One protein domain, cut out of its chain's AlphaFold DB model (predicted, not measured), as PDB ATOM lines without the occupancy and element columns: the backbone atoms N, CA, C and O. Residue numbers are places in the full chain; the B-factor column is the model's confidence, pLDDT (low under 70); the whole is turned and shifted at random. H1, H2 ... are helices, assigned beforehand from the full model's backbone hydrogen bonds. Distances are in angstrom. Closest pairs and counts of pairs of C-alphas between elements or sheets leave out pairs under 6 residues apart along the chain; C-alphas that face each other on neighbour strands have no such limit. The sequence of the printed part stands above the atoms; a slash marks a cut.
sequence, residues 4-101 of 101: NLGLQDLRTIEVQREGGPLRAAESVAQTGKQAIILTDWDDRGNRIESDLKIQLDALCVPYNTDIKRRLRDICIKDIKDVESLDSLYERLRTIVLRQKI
ATOM      1  N   ASN A   4     177.313 257.646 229.174       69.12
ATOM      2  CA  ASN A   4     178.055 257.430 227.934       69.12
ATOM      3  C   ASN A   4     178.386 255.949 227.694       69.12
ATOM      4  O   ASN A   4     178.703 255.560 226.572       69.12
ATOM      5  N   LEU A   5     178.254 255.108 228.724       70.00
ATOM      6  CA  LEU A   5     178.459 253.660 228.644       70.00
ATOM      7  C   LEU A   5     177.204 252.891 228.207       70.00
ATOM      8  O   LEU A   5     177.225 251.661 228.169       70.00
ATOM      9  N   GLY A   6     176.106 253.585 227.884       68.19
ATOM     10  CA  GLY A   6     174.862 252.945 227.446       68.19
ATOM     11  C   GLY A   6     174.110 252.224 228.569       68.19
ATOM     12  O   GLY A   6     173.274 251.371 228.297       68.19
ATOM     13  N   LEU A   7     174.377 252.566 229.834       71.94
ATOM     14  CA  LEU A   7     173.742 251.957 231.014       71.94
ATOM     15  C   LEU A   7     172.397 252.612 231.383       71.94
ATOM     16  O   LEU A   7     171.939 252.504 232.515       71.94
ATOM     17  N   GLN A   8     171.764 253.293 230.431       69.94
ATOM     18  CA  GLN A   8     170.619 254.189 230.652       69.94
ATOM     19  C   GLN A   8     169.352 253.429 231.075       69.94
ATOM     20  O   GLN A   8     168.521 253.952 231.812       69.94
ATOM     21  N   ASP A   9     169.249 252.165 230.662       73.50
ATOM     22  CA  ASP A   9     168.143 251.270 231.012       73.50
ATOM     23  C   ASP A   9     168.371 250.522 232.339       73.50
ATOM     24  O   ASP A   9     167.516 249.752 232.793       73.50
ATOM     25  N   LEU A  10     169.531 250.713 232.980       79.44
ATOM     26  CA  LEU A  10     169.845 250.101 234.264       79.44
ATOM     27  C   LEU A  10     169.457 251.032 235.410       79.44
ATOM     28  O   LEU A  10     169.773 252.219 235.432       79.44
ATOM     29  N   ARG A  11     168.806 250.462 236.425       87.50
ATOM     30  CA  ARG A  11     168.563 251.173 237.679       87.50
ATOM     31  C   ARG A  11     169.852 251.188 238.497       87.50
ATOM     32  O   ARG A  11     170.281 250.140 238.977       87.50
ATOM     33  N   THR A  12     170.412 252.372 238.699       89.44
ATOM     34  CA  THR A  12     171.562 252.581 239.586       89.44
ATOM     35  C   THR A  12     171.093 252.806 241.019       89.44
ATOM     36  O   THR A  12     170.140 253.545 241.261       89.44
ATOM     37  N   ILE A  13     171.770 252.164 241.970       92.31
ATOM     38  CA  ILE A  13     171.546 252.329 243.407       92.31
ATOM     39  C   ILE A  13     172.880 252.742 244.029       92.31
ATOM     40  O   ILE A  13     173.842 251.976 244.023       92.31
ATOM     41  N   GLU A  14     172.948 253.968 244.543       92.94
ATOM     42  CA  GLU A  14     174.149 254.492 245.196       92.94
ATOM     43  C   GLU A  14     174.146 254.117 246.681       92.94
ATOM     44  O   GLU A  14     173.330 254.612 247.459       92.94
ATOM     45  N   VAL A  15     175.102 253.282 247.093       94.69
ATOM     46  CA  VAL A  15     175.165 252.708 248.451       94.69
ATOM     47  C   VAL A  15     175.086 253.771 249.548       94.69
ATOM     48  O   VAL A  15     174.358 253.601 250.522       94.69
ATOM     49  N   GLN A  16     175.820 254.880 249.407       91.25
ATOM     50  CA  GLN A  16     175.817 255.935 250.424       91.25
ATOM     51  C   GLN A  16     174.490 256.698 250.476       91.25
ATOM     52  O   GLN A  16     174.046 257.051 251.567       91.25
ATOM     53  N   ARG A  17     173.830 256.915 249.331       92.25
ATOM     54  CA  ARG A  17     172.534 257.609 249.284       92.25
ATOM     55  C   ARG A  17     171.403 256.777 249.877       92.25
ATOM     56  O   ARG A  17     170.500 257.343 250.477       92.25
ATOM     57  N   GLU A  18     171.483 255.454 249.766       93.56
ATOM     58  CA  GLU A  18     170.524 254.539 250.396       93.56
ATOM     59  C   GLU A  18     170.718 254.415 251.918       93.56
ATOM     60  O   GLU A  18     169.850 253.896 252.612       93.56
ATOM     61  N   GLY A  19     171.840 254.895 252.467       94.25
ATOM     62  CA  GLY A  19     172.161 254.758 253.892       94.25
ATOM     63  C   GLY A  19     173.022 253.537 254.232       94.25
ATOM     64  O   GLY A  19     173.033 253.096 255.380       94.25
ATOM     65  N   GLY A  20     173.762 252.998 253.258       96.19
ATOM     66  CA  GLY A  20     174.766 251.948 253.448       96.19
ATOM     67  C   GLY A  20     174.411 250.600 252.803       96.19
ATOM     68  O   GLY A  20     173.342 250.453 252.207       96.19
ATOM     69  N   PRO A  21     175.303 249.590 252.918       97.12
ATOM     70  CA  PRO A  21     175.169 248.305 252.224       97.12
ATOM     71  C   PRO A  21     173.856 247.562 252.493       97.12
ATOM     72  O   PRO A  21     173.271 247.015 251.563       97.12
ATOM     73  N   LEU A  22     173.367 247.579 253.738       97.25
ATOM     74  CA  LEU A  22     172.104 246.932 254.110       97.25
ATOM     75  C   LEU A  22     170.915 247.540 253.358       97.25
ATOM     76  O   LEU A  22     170.196 246.828 252.667       97.25
ATOM     77  N   ARG A  23     170.739 248.863 253.450       97.88
ATOM     78  CA  ARG A  23     169.624 249.555 252.792       97.88
ATOM     79  C   ARG A  23     169.704 249.444 251.275       97.88
ATOM     80  O   ARG A  23     168.691 249.212 250.628       97.88
ATOM     81  N   ALA A  24     170.909 249.514 250.709       97.62
ATOM     82  CA  ALA A  24     171.105 249.288 249.283       97.62
ATOM     83  C   ALA A  24     170.683 247.868 248.858       97.62
ATOM     84  O   ALA A  24     170.004 247.715 247.844       97.62
ATOM     85  N   ALA A  25     171.035 246.840 249.636       97.62
ATOM     86  CA  ALA A  25     170.634 245.461 249.361       97.62
ATOM     87  C   ALA A  25     169.111 245.263 249.474       97.62
ATOM     88  O   ALA A  25     168.517 244.631 248.601       97.62
ATOM     89  N   GLU A  26     168.463 245.863 250.479       97.75
ATOM     90  CA  GLU A  26     166.997 245.884 250.603       97.75
ATOM     91  C   GLU A  26     166.338 246.551 249.386       97.75
ATOM     92  O   GLU A  26     165.389 246.009 248.815       97.75
ATOM     93  N   SER A  27     166.878 247.687 248.937       97.00
ATOM     94  CA  SER A  27     166.401 248.400 247.750       97.00
ATOM     95  C   SER A  27     166.539 247.564 246.475       97.00
ATOM     96  O   SER A  27     165.639 247.600 245.634       97.00
ATOM     97  N   VAL A  28     167.605 246.762 246.326       96.50
ATOM     98  CA  VAL A  28     167.722 245.793 245.221       96.50
ATOM     99  C   VAL A  28     166.686 244.680 245.365       96.50
ATOM    100  O   VAL A  28     165.995 244.380 244.390       96.50
ATOM    101  N   ALA A  29     166.542 244.085 246.552       96.81
ATOM    102  CA  ALA A  29     165.612 242.981 246.794       96.81
ATOM    103  C   ALA A  29     164.170 243.352 246.407       96.81
ATOM    104  O   ALA A  29     163.479 242.575 245.750       96.81
ATOM    105  N   GLN A  30     163.751 244.584 246.707       96.12
ATOM    106  CA  GLN A  30     162.441 245.123 246.322       96.12
ATOM    107  C   GLN A  30     162.217 245.193 244.803       96.12
ATOM    108  O   GLN A  30     161.075 245.235 244.351       96.12
ATOM    109  N   THR A  31     163.280 245.206 243.995       93.94
ATOM    110  CA  THR A  31     163.153 245.197 242.529       93.94
ATOM    111  C   THR A  31     162.879 243.810 241.953       93.94
ATOM    112  O   THR A  31     162.469 243.720 240.796       93.94
ATOM    113  N   GLY A  32     163.153 242.738 242.708       93.12
ATOM    114  CA  GLY A  32     163.118 241.358 242.214       93.12
ATOM    115  C   GLY A  32     164.162 241.046 241.131       93.12
ATOM    116  O   GLY A  32     164.052 240.027 240.452       93.12
ATOM    117  N   LYS A  33     165.153 241.924 240.925       92.75
ATOM    118  CA  LYS A  33     166.230 241.760 239.940       92.75
ATOM    119  C   LYS A  33     167.536 241.337 240.615       92.75
ATOM    120  O   LYS A  33     167.694 241.433 241.827       92.75
ATOM    121  N   GLN A  34     168.490 240.903 239.795       94.31
ATOM    122  CA  GLN A  34     169.876 240.686 240.210       94.31
ATOM    123  C   GLN A  34     170.657 242.006 240.302       94.31
ATOM    124  O   GLN A  34     170.334 242.972 239.603       94.31
ATOM    125  N   ALA A  35     171.720 242.024 241.107       96.06
ATOM    126  CA  ALA A  35     172.638 243.154 241.223       96.06
ATOM    127  C   ALA A  35     173.915 242.974 240.389       96.06
ATOM    128  O   ALA A  35     174.433 241.872 240.222       96.06
ATOM    129  N   ILE A  36     174.494 244.089 239.952       95.31
ATOM    130  CA  ILE A  36     175.908 244.171 239.574       95.31
ATOM    131  C   ILE A  36     176.566 245.081 240.604       95.31
ATOM    132  O   ILE A  36     176.120 246.212 240.788       95.31
ATOM    133  N   ILE A  37     177.603 244.597 241.287       95.94
ATOM    134  CA  ILE A  37     178.291 245.393 242.308       95.94
ATOM    135  C   ILE A  37     179.467 246.113 241.659       95.94
ATOM    136  O   ILE A  37     180.390 245.474 241.155       95.94
ATOM    137  N   LEU A  38     179.450 247.443 241.710       93.75
ATOM    138  CA  LEU A  38     180.549 248.307 241.289       93.75
ATOM    139  C   LEU A  38     180.940 249.201 242.471       93.75
ATOM    140  O   LEU A  38     180.106 249.917 243.017       93.75
ATOM    141  N   THR A  39     182.204 249.138 242.878       93.38
ATOM    142  CA  THR A  39     182.802 249.984 243.925       93.38
ATOM    143  C   THR A  39     184.206 250.378 243.494       93.38
ATOM    144  O   THR A  39     184.764 249.707 242.634       93.38
ATOM    145  N   ASP A  40     184.794 251.416 244.079       91.38
ATOM    146  CA  ASP A  40     186.120 251.902 243.674       91.38
ATOM    147  C   ASP A  40     187.236 250.852 243.796       91.38
ATOM    148  O   ASP A  40     187.117 249.843 244.504       91.38
ATOM    149  N   TRP A  41     188.344 251.074 243.076       89.75
ATOM    150  CA  TRP A  41     189.474 250.140 242.996       89.75
ATOM    151  C   TRP A  41     190.407 250.238 244.213       89.75
ATOM    152  O   TRP A  41     191.624 250.085 244.071       89.75
ATOM    153  N   ASP A  42     189.851 250.487 245.399       91.00
ATOM    154  CA  ASP A  42     190.570 250.688 246.653       91.00
ATOM    155  C   ASP A  42     190.083 249.749 247.776       91.00
ATOM    156  O   ASP A  42     189.120 248.983 247.644       91.00
ATOM    157  N   ASP A  43     190.778 249.785 248.912       93.88
ATOM    158  CA  ASP A  43     190.457 248.926 250.056       93.88
ATOM    159  C   ASP A  43     189.081 249.235 250.656       93.88
ATOM    160  O   ASP A  43     188.427 248.345 251.203       93.88
ATOM    161  N   ARG A  44     188.616 250.486 250.554       93.69
ATOM    162  CA  ARG A  44     187.293 250.883 251.040       93.69
ATOM    163  C   ARG A  44     186.201 250.267 250.167       93.69
ATOM    164  O   ARG A  44     185.264 249.678 250.704       93.69
ATOM    165  N   GLY A  45     186.348 250.334 248.851       93.75
ATOM    166  CA  GLY A  45     185.462 249.718 247.875       93.75
ATOM    167  C   GLY A  45     185.397 248.201 248.028       93.75
ATOM    168  O   GLY A  45     184.312 247.629 247.928       93.75
ATOM    169  N   ASN A  46     186.517 247.544 248.346       95.06
ATOM    170  CA  ASN A  46     186.547 246.101 248.617       95.06
ATOM    171  C   ASN A  46     185.779 245.718 249.895       95.06
ATOM    172  O   ASN A  46     185.112 244.679 249.927       95.06
ATOM    173  N   ARG A  47     185.832 246.555 250.940       97.19
ATOM    174  CA  ARG A  47     185.025 246.360 252.160       97.19
ATOM    175  C   ARG A  47     183.536 246.519 251.866       97.19
ATOM    176  O   ARG A  47     182.764 245.639 252.219       97.19
ATOM    177  N   ILE A  48     183.155 247.574 251.141       96.94
ATOM    178  CA  ILE A  48     181.759 247.806 250.735       96.94
ATOM    179  C   ILE A  48     181.234 246.645 249.881       96.94
ATOM    180  O   ILE A  48     180.121 246.183 250.108       96.94
ATOM    181  N   GLU A  49     182.023 246.148 248.922       97.50
ATOM    182  CA  GLU A  49     181.651 244.972 248.126       97.50
ATOM    183  C   GLU A  49     181.426 243.749 249.019       97.50
ATOM    184  O   GLU A  49     180.419 243.064 248.871       97.50
ATOM    185  N   SER A  50     182.333 243.488 249.964       98.12
ATOM    186  CA  SER A  50     182.212 242.349 250.881       98.12
ATOM    187  C   SER A  50     180.942 242.434 251.731       98.12
ATOM    188  O   SER A  50     180.217 241.446 251.837       98.12
ATOM    189  N   ASP A  51     180.628 243.617 252.262       98.31
ATOM    190  CA  ASP A  51     179.407 243.845 253.037       98.31
ATOM    191  C   ASP A  51     178.155 243.672 252.172       98.31
ATOM    192  O   ASP A  51     177.220 242.984 252.577       98.31
ATOM    193  N   LEU A  52     178.136 244.232 250.957       98.38
ATOM    194  CA  LEU A  52     177.020 244.074 250.020       98.38
ATOM    195  C   LEU A  52     176.756 242.607 249.692       98.38
ATOM    196  O   LEU A  52     175.601 242.196 249.692       98.38
ATOM    197  N   LYS A  53     177.806 241.816 249.445       98.44
ATOM    198  CA  LYS A  53     177.673 240.378 249.181       98.44
ATOM    199  C   LYS A  53     176.965 239.668 250.329       98.44
ATOM    200  O   LYS A  53     175.990 238.970 250.087       98.44
ATOM    201  N   ILE A  54     177.388 239.926 251.570       98.62
ATOM    202  CA  ILE A  54     176.766 239.350 252.771       98.62
ATOM    203  C   ILE A  54     175.277 239.713 252.848       98.62
ATOM    204  O   ILE A  54     174.446 238.839 253.087       98.62
ATOM    205  N   GLN A  55     174.926 240.987 252.642       98.44
ATOM    206  CA  GLN A  55     173.531 241.435 252.741       98.44
ATOM    207  C   GLN A  55     172.659 240.897 251.597       98.44
ATOM    208  O   GLN A  55     171.529 240.475 251.830       98.44
ATOM    209  N   LEU A  56     173.175 240.875 250.365       98.31
ATOM    210  CA  LEU A  56     172.460 240.342 249.202       98.31
ATOM    211  C   LEU A  56     172.257 238.825 249.316       98.31
ATOM    212  O   LEU A  56     171.151 238.352 249.058       98.31
ATOM    213  N   ASP A  57     173.268 238.081 249.776       98.38
ATOM    214  CA  ASP A  57     173.155 236.643 250.049       98.38
ATOM    215  C   ASP A  57     172.096 236.364 251.127       98.38
ATOM    216  O   ASP A  57     171.244 235.493 250.945       98.38
ATOM    217  N   ALA A  58     172.078 237.146 252.215       98.25
ATOM    218  CA  ALA A  58     171.071 237.023 253.275       98.25
ATOM    219  C   ALA A  58     169.635 237.273 252.773       98.25
ATOM    220  O   ALA A  58     168.686 236.683 253.289       98.25
ATOM    221  N   LEU A  59     169.479 238.115 251.749       97.94
ATOM    222  CA  LEU A  59     168.202 238.413 251.097       97.94
ATOM    223  C   LEU A  59     167.905 237.502 249.893       97.94
ATOM    224  O   LEU A  59     166.899 237.708 249.215       97.94
ATOM    225  N   CYS A  60     168.747 236.498 249.623       97.88
ATOM    226  CA  CYS A  60     168.638 235.603 248.464       97.88
ATOM    227  C   CYS A  60     168.620 236.346 247.112       97.88
ATOM    228  O   CYS A  60     167.977 235.904 246.157       97.88
ATOM    229  N   VAL A  61     169.325 237.476 247.019       98.00
ATOM    230  CA  VAL A  61     169.431 238.291 245.805       98.00
ATOM    231  C   VAL A  61     170.695 237.904 245.030       98.00
ATOM    232  O   VAL A  61     171.800 238.104 245.536       98.00
ATOM    233  N   PRO A  62     170.583 237.410 243.781       97.62
ATOM    234  CA  PRO A  62     171.753 237.107 242.962       97.62
ATOM    235  C   PRO A  62     172.553 238.370 242.629       97.62
ATOM    236  O   PRO A  62     171.976 239.422 242.337       97.62
ATOM    237  N   TYR A  63     173.881 238.259 242.593       97.25
ATOM    238  CA  TYR A  63     174.758 239.366 242.216       97.25
ATOM    239  C   TYR A  63     175.939 238.937 241.339       97.25
ATOM    240  O   TYR A  63     176.386 237.792 241.375       97.25
ATOM    241  N   ASN A  64     176.474 239.885 240.566       96.25
ATOM    242  CA  ASN A  64     177.659 239.712 239.728       96.25
ATOM    243  C   ASN A  64     178.759 240.715 240.112       96.25
ATOM    244  O   ASN A  64     178.547 241.928 240.077       96.25
ATOM    245  N   THR A  65     179.949 240.203 240.435       95.94
ATOM    246  CA  THR A  65     181.164 240.996 240.705       95.94
ATOM    247  C   THR A  65     182.234 240.842 239.617       95.94
ATOM    248  O   THR A  65     183.227 241.571 239.590       95.94
ATOM    249  N   ASP A  66     182.038 239.932 238.665       94.88
ATOM    250  CA  ASP A  66     182.987 239.671 237.583       94.88
ATOM    251  C   ASP A  66     183.105 240.861 236.627       94.88
ATOM    252  O   ASP A  66     184.187 241.131 236.100       94.88
ATOM    253  N   ILE A  67     182.012 241.605 236.431       91.38
ATOM    254  CA  ILE A  67     182.008 242.837 235.628       91.38
ATOM    255  C   ILE A  67     182.972 243.863 236.232       91.38
ATOM    256  O   ILE A  67     183.812 244.404 235.512       91.38
ATOM    257  N   LYS A  68     182.923 244.063 237.556       92.12
ATOM    258  CA  LYS A  68     183.850 244.937 238.287       92.12
ATOM    259  C   LYS A  68     185.300 244.527 238.048       92.12
ATOM    260  O   LYS A  68     186.129 245.361 237.691       92.12
ATOM    261  N   ARG A  69     185.603 243.234 238.212       91.75
ATOM    262  CA  ARG A  69     186.955 242.688 238.022       91.75
ATOM    263  C   ARG A  69     187.481 242.976 236.616       91.75
ATOM    264  O   ARG A  69     188.573 243.513 236.475       91.75
ATOM    265  N   ARG A  70     186.674 242.703 235.587       92.69
ATOM    266  CA  ARG A  70     187.045 242.954 234.186       92.69
ATOM    267  C   ARG A  70     187.271 244.438 233.896       92.69
ATOM    268  O   ARG A  70     188.233 244.771 233.213       92.69
ATOM    269  N   LEU A  71     186.412 245.321 234.414       90.50
ATOM    270  CA  LEU A  71     186.586 246.771 234.271       90.50
ATOM    271  C   LEU A  71     187.882 247.238 234.932       90.50
ATOM    272  O   LEU A  71     188.659 247.966 234.320       90.50
ATOM    273  N   ARG A  72     188.159 246.769 236.151       90.75
ATOM    274  CA  ARG A  72     189.405 247.074 236.851       90.75
ATOM    275  C   ARG A  72     190.624 246.632 236.044       90.75
ATOM    276  O   ARG A  72     191.513 247.446 235.830       90.75
ATOM    277  N   ASP A  73     190.664 245.393 235.561       90.94
ATOM    278  CA  ASP A  73     191.825 244.861 234.828       90.94
ATOM    279  C   ASP A  73     192.170 245.693 233.582       90.94
ATOM    280  O   ASP A  73     193.344 245.871 233.254       90.94
ATOM    281  N   ILE A  74     191.152 246.247 232.917       89.19
ATOM    282  CA  ILE A  74     191.318 247.097 231.733       89.19
ATOM    283  C   ILE A  74     191.701 248.531 232.125       89.19
ATOM    284  O   ILE A  74     192.553 249.137 231.482       89.19
ATOM    285  N   CYS A  75     191.085 249.082 233.172       88.81
ATOM    286  CA  CYS A  75     191.092 250.523 233.431       88.81
ATOM    287  C   CYS A  75     192.025 250.969 234.573       88.81
ATOM    288  O   CYS A  75     192.277 252.162 234.711       88.81
ATOM    289  N   ILE A  76     192.579 250.059 235.385       88.38
ATOM    290  CA  ILE A  76     193.325 250.389 236.622       88.38
ATOM    291  C   ILE A  76     194.565 251.281 236.419       88.38
ATOM    292  O   ILE A  76     195.028 251.942 237.360       88.38
ATOM    293  N   LYS A  77     195.138 251.283 235.209       88.94
ATOM    294  CA  LYS A  77     196.273 252.147 234.847       88.94
ATOM    295  C   LYS A  77     195.847 253.588 234.565       88.94
ATOM    296  O   LYS A  77     196.666 254.486 234.734       88.94
ATOM    297  N   ASP A  78     194.591 253.798 234.186       87.62
ATOM    298  CA  ASP A  78     194.059 255.082 233.734       87.62
ATOM    299  C   ASP A  78     193.159 255.761 234.765       87.62
ATOM    300  O   ASP A  78     193.169 256.985 234.866       87.62
ATOM    301  N   ILE A  79     192.398 254.978 235.532       87.88
ATOM    302  CA  ILE A  79     191.443 255.464 236.534       87.88
ATOM    303  C   ILE A  79     191.527 254.630 237.816       87.88
ATOM    304  O   ILE A  79     191.955 253.470 237.802       87.88
ATOM    305  N   LYS A  80     191.122 255.227 238.939       81.31
ATOM    306  CA  LYS A  80     191.139 254.590 240.268       81.31
ATOM    307  C   LYS A  80     189.747 254.332 240.845       81.31
ATOM    308  O   LYS A  80     189.623 253.520 241.756       81.31
ATOM    309  N   ASP A  81     188.729 254.956 240.275       82.25
ATOM    310  CA  ASP A  81     187.342 254.905 240.723       82.25
ATOM    311  C   ASP A  81     186.395 254.606 239.553       82.25
ATOM    312  O   ASP A  81     186.752 254.748 238.377       82.25
ATOM    313  N   VAL A  82     185.192 254.133 239.889       82.56
ATOM    314  CA  VAL A  82     184.153 253.770 238.908       82.56
ATOM    315  C   VAL A  82     183.578 255.015 238.232       82.56
ATOM    316  O   VAL A  82     183.258 254.978 237.044       82.56
ATOM    317  N   GLU A  83     183.466 256.124 238.963       84.12
ATOM    318  CA  GLU A  83     182.879 257.374 238.466       84.12
ATOM    319  C   GLU A  83     183.673 257.967 237.292       84.12
ATOM    320  O   GLU A  83     183.100 258.561 236.376       84.12
ATOM    321  N   SER A  84     184.985 257.731 237.261       87.12
ATOM    322  CA  SER A  84     185.879 258.167 236.190       87.12
ATOM    323  C   SER A  84     185.749 257.366 234.888       87.12
ATOM    324  O   SER A  84     186.331 257.782 233.881       87.12
ATOM    325  N   LEU A  85     185.001 256.255 234.845       86.38
ATOM    326  CA  LEU A  85     184.848 255.441 233.628       86.38
ATOM    327  C   LEU A  85     184.300 256.244 232.440       86.38
ATOM    328  O   LEU A  85     184.811 256.108 231.328       86.38
ATOM    329  N   ASP A  86     183.317 257.114 232.674       86.06
ATOM    330  CA  ASP A  86     182.716 257.944 231.621       86.06
ATOM    331  C   ASP A  86     183.743 258.907 231.011       86.06
ATOM    332  O   ASP A  86     183.859 259.042 229.792       86.06
ATOM    333  N   SER A  87     184.562 259.529 231.863       86.25
ATOM    334  CA  SER A  87     185.634 260.423 231.414       86.25
ATOM    335  C   SER A  87     186.703 259.684 230.601       86.25
ATOM    336  O   SER A  87     187.201 260.203 229.596       86.25
ATOM    337  N   LEU A  88     187.028 258.447 230.994       86.38
ATOM    338  CA  LEU A  88     187.971 257.600 230.275       86.38
ATOM    339  C   LEU A  88     187.418 257.230 228.898       86.38
ATOM    340  O   LEU A  88     188.149 257.316 227.909       86.38
ATOM    341  N   TYR A  89     186.137 256.866 228.828       87.44
ATOM    342  CA  TYR A  89     185.455 256.561 227.578       87.44
ATOM    343  C   TYR A  89     185.499 257.747 226.608       87.44
ATOM    344  O   TYR A  89     185.958 257.585 225.477       87.44
ATOM    345  N   GLU A  90     185.136 258.955 227.050       87.81
ATOM    346  CA  GLU A  90     185.165 260.145 226.186       87.81
ATOM    347  C   GLU A  90     186.578 260.504 225.709       87.81
ATOM    348  O   GLU A  90     186.789 260.858 224.540       87.81
ATOM    349  N   ARG A  91     187.582 260.349 226.580       88.19
ATOM    350  CA  ARG A  91     188.989 260.556 226.211       88.19
ATOM    351  C   ARG A  91     189.428 259.574 225.124       88.19
ATOM    352  O   ARG A  91     190.003 259.994 224.120       88.19
ATOM    353  N   LEU A  92     189.137 258.284 225.296       87.06
ATOM    354  CA  LEU A  92     189.473 257.243 224.318       87.06
ATOM    355  C   LEU A  92     188.721 257.446 222.999       87.06
ATOM    356  O   LEU A  92     189.329 257.388 221.929       87.06
ATOM    357  N   ARG A  93     187.425 257.766 223.068       88.00
ATOM    358  CA  ARG A  93     186.586 258.084 221.909       88.00
ATOM    359  C   ARG A  93     187.173 259.236 221.099       88.00
ATOM    360  O   ARG A  93     187.300 259.130 219.881       88.00
ATOM    361  N   THR A  94     187.604 260.302 221.771       89.38
ATOM    362  CA  THR A  94     188.243 261.458 221.124       89.38
ATOM    363  C   THR A  94     189.555 261.080 220.432       89.38
ATOM    364  O   THR A  94     189.799 261.517 219.309       89.38
ATOM    365  N   ILE A  95     190.395 260.256 221.068       88.38
ATOM    366  CA  ILE A  95     191.672 259.806 220.488       88.38
ATOM    367  C   ILE A  95     191.430 258.985 219.216       88.38
ATOM    368  O   ILE A  95     192.037 259.268 218.186       88.38
ATOM    369  N   VAL A  96     190.514 258.013 219.262       84.88
ATOM    370  CA  VAL A  96     190.190 257.166 218.101       84.88
ATOM    371  C   VAL A  96     189.615 257.996 216.952       84.88
ATOM    372  O   VAL A  96     189.991 257.790 215.801       84.88
ATOM    373  N   LEU A  97     188.732 258.955 217.246       80.81
ATOM    374  CA  LEU A  97     188.152 259.830 216.224       80.81
ATOM    375  C   LEU A  97     189.201 260.746 215.578       80.81
ATOM    376  O   LEU A  97     189.126 260.977 214.377       80.81
ATOM    377  N   ARG A  98     190.202 261.215 216.333       75.00
ATOM    378  CA  ARG A  98     191.308 262.030 215.799       75.00
ATOM    379  C   ARG A  98     192.302 261.242 214.945       75.00
ATOM    380  O   ARG A  98     192.957 261.845 214.111       75.00
ATOM    381  N   GLN A  99     192.425 259.930 215.146       66.44
ATOM    382  CA  GLN A  99     193.303 259.064 214.344       66.44
ATOM    383  C   GLN A  99     192.681 258.620 213.011       66.44
ATOM    384  O   GLN A  99     193.378 258.062 212.170       66.44
ATOM    385  N   LYS A 100     191.372 258.828 212.821       57.09
ATOM    386  CA  LYS A 100     190.649 258.506 211.580       57.09
ATOM    387  C   LYS A 100     190.547 259.686 210.600       57.09
ATOM    388  O   LYS A 100     189.823 259.563 209.613       57.09
ATOM    389  N   ILE A 101     191.225 260.801 210.883       47.09
ATOM    390  CA  ILE A 101     191.285 262.015 210.050       47.09
ATOM    391  C   ILE A 101     192.689 262.143 209.470       47.09
ATOM    392  O   ILE A 101     193.647 261.943 210.250       47.09
TER     393      ILE A 101
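AT A GLANCE: This is residues 4 to 101 of the 101 residues of an uncharacterized protein of Candidatus Methanomethylophilaceae archaeon (UniProt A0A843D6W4). What shape does the whole make? A small body of helices and long loops has one arm: H1 and H2 pack on each other at one end, H3 sits apart from both, and residues 91 to 101, of which 91 to 99 belong to H4, stick out from the body. A strand-like stretch, residues 35 to 36, pairs in parallel with residues 63 to 64 between H2 and H3. What is it made of, and how large is it? The printed part has 98 residues, with four named helices in the order H1, H2, H3, H4 and no named strand; the class is all helix. The outline is elongated, 53 by 29 by 22 A, and the whole is only just loose, close to compact, with a radius of gyration of the C-alphas of 15.4 A.

IN THESE COORDINATES: What comes before the first helix? Residues 4 to 20 hold no named element, beginning with C-alpha 4 at (178.055, 257.430, 227.934). Where do the first two helices lie? H1 is residues 21 to 29, 12.2 A long, starting at C-alpha 21, (175.169, 248.305, 252.224). H2 is residues 43 to 58, 23.0 A from first to last C-alpha. Which helices follow? H3 is residues 66 to 75, 14.2 A long. H4 is residues 85 to 99, 21.4 A long, ending at C-alpha 99, (193.303, 259.064, 214.344).

HOW THE PARTS SIT: How does H1 stand to H2? They touch, with the C-alphas of Pro 21 and Leu 52 closest at 5.1 A. Their lines stand at a steep tilt of 46 degrees, the same way. How does H3 stand to the others? H3 is apart from H1 and H2. H3 and H4 are close but not clearly touching: their closest C-alphas, Cys 75 and Leu 85, are 8.0 A apart, at a steep tilt of 48 degrees, the same way. What of H4 and the backbones? H4 is apart from H1 and H2. In H1, H2, H3 and H4 every O i to N i+4 pair is within hydrogen-bond range.

THE WHOLE: How far does it reach? The two C-alphas farthest apart, those of Ala 58 and Ile 101, are 53.9 A apart. Without residues 91 to 101, which stand free, the body spans 35 by 29 by 22 A. Is there a cut, and which links are long? The printed part has no cut. The link from H1 to H2, 13 residues, is long; those from H2 to H3 and from H3 to H4 are short. Where is confidence low? The mean pLDDT of the printed part is 89.9, and residues 4, 6, 8 and 99 to 101 are under 70.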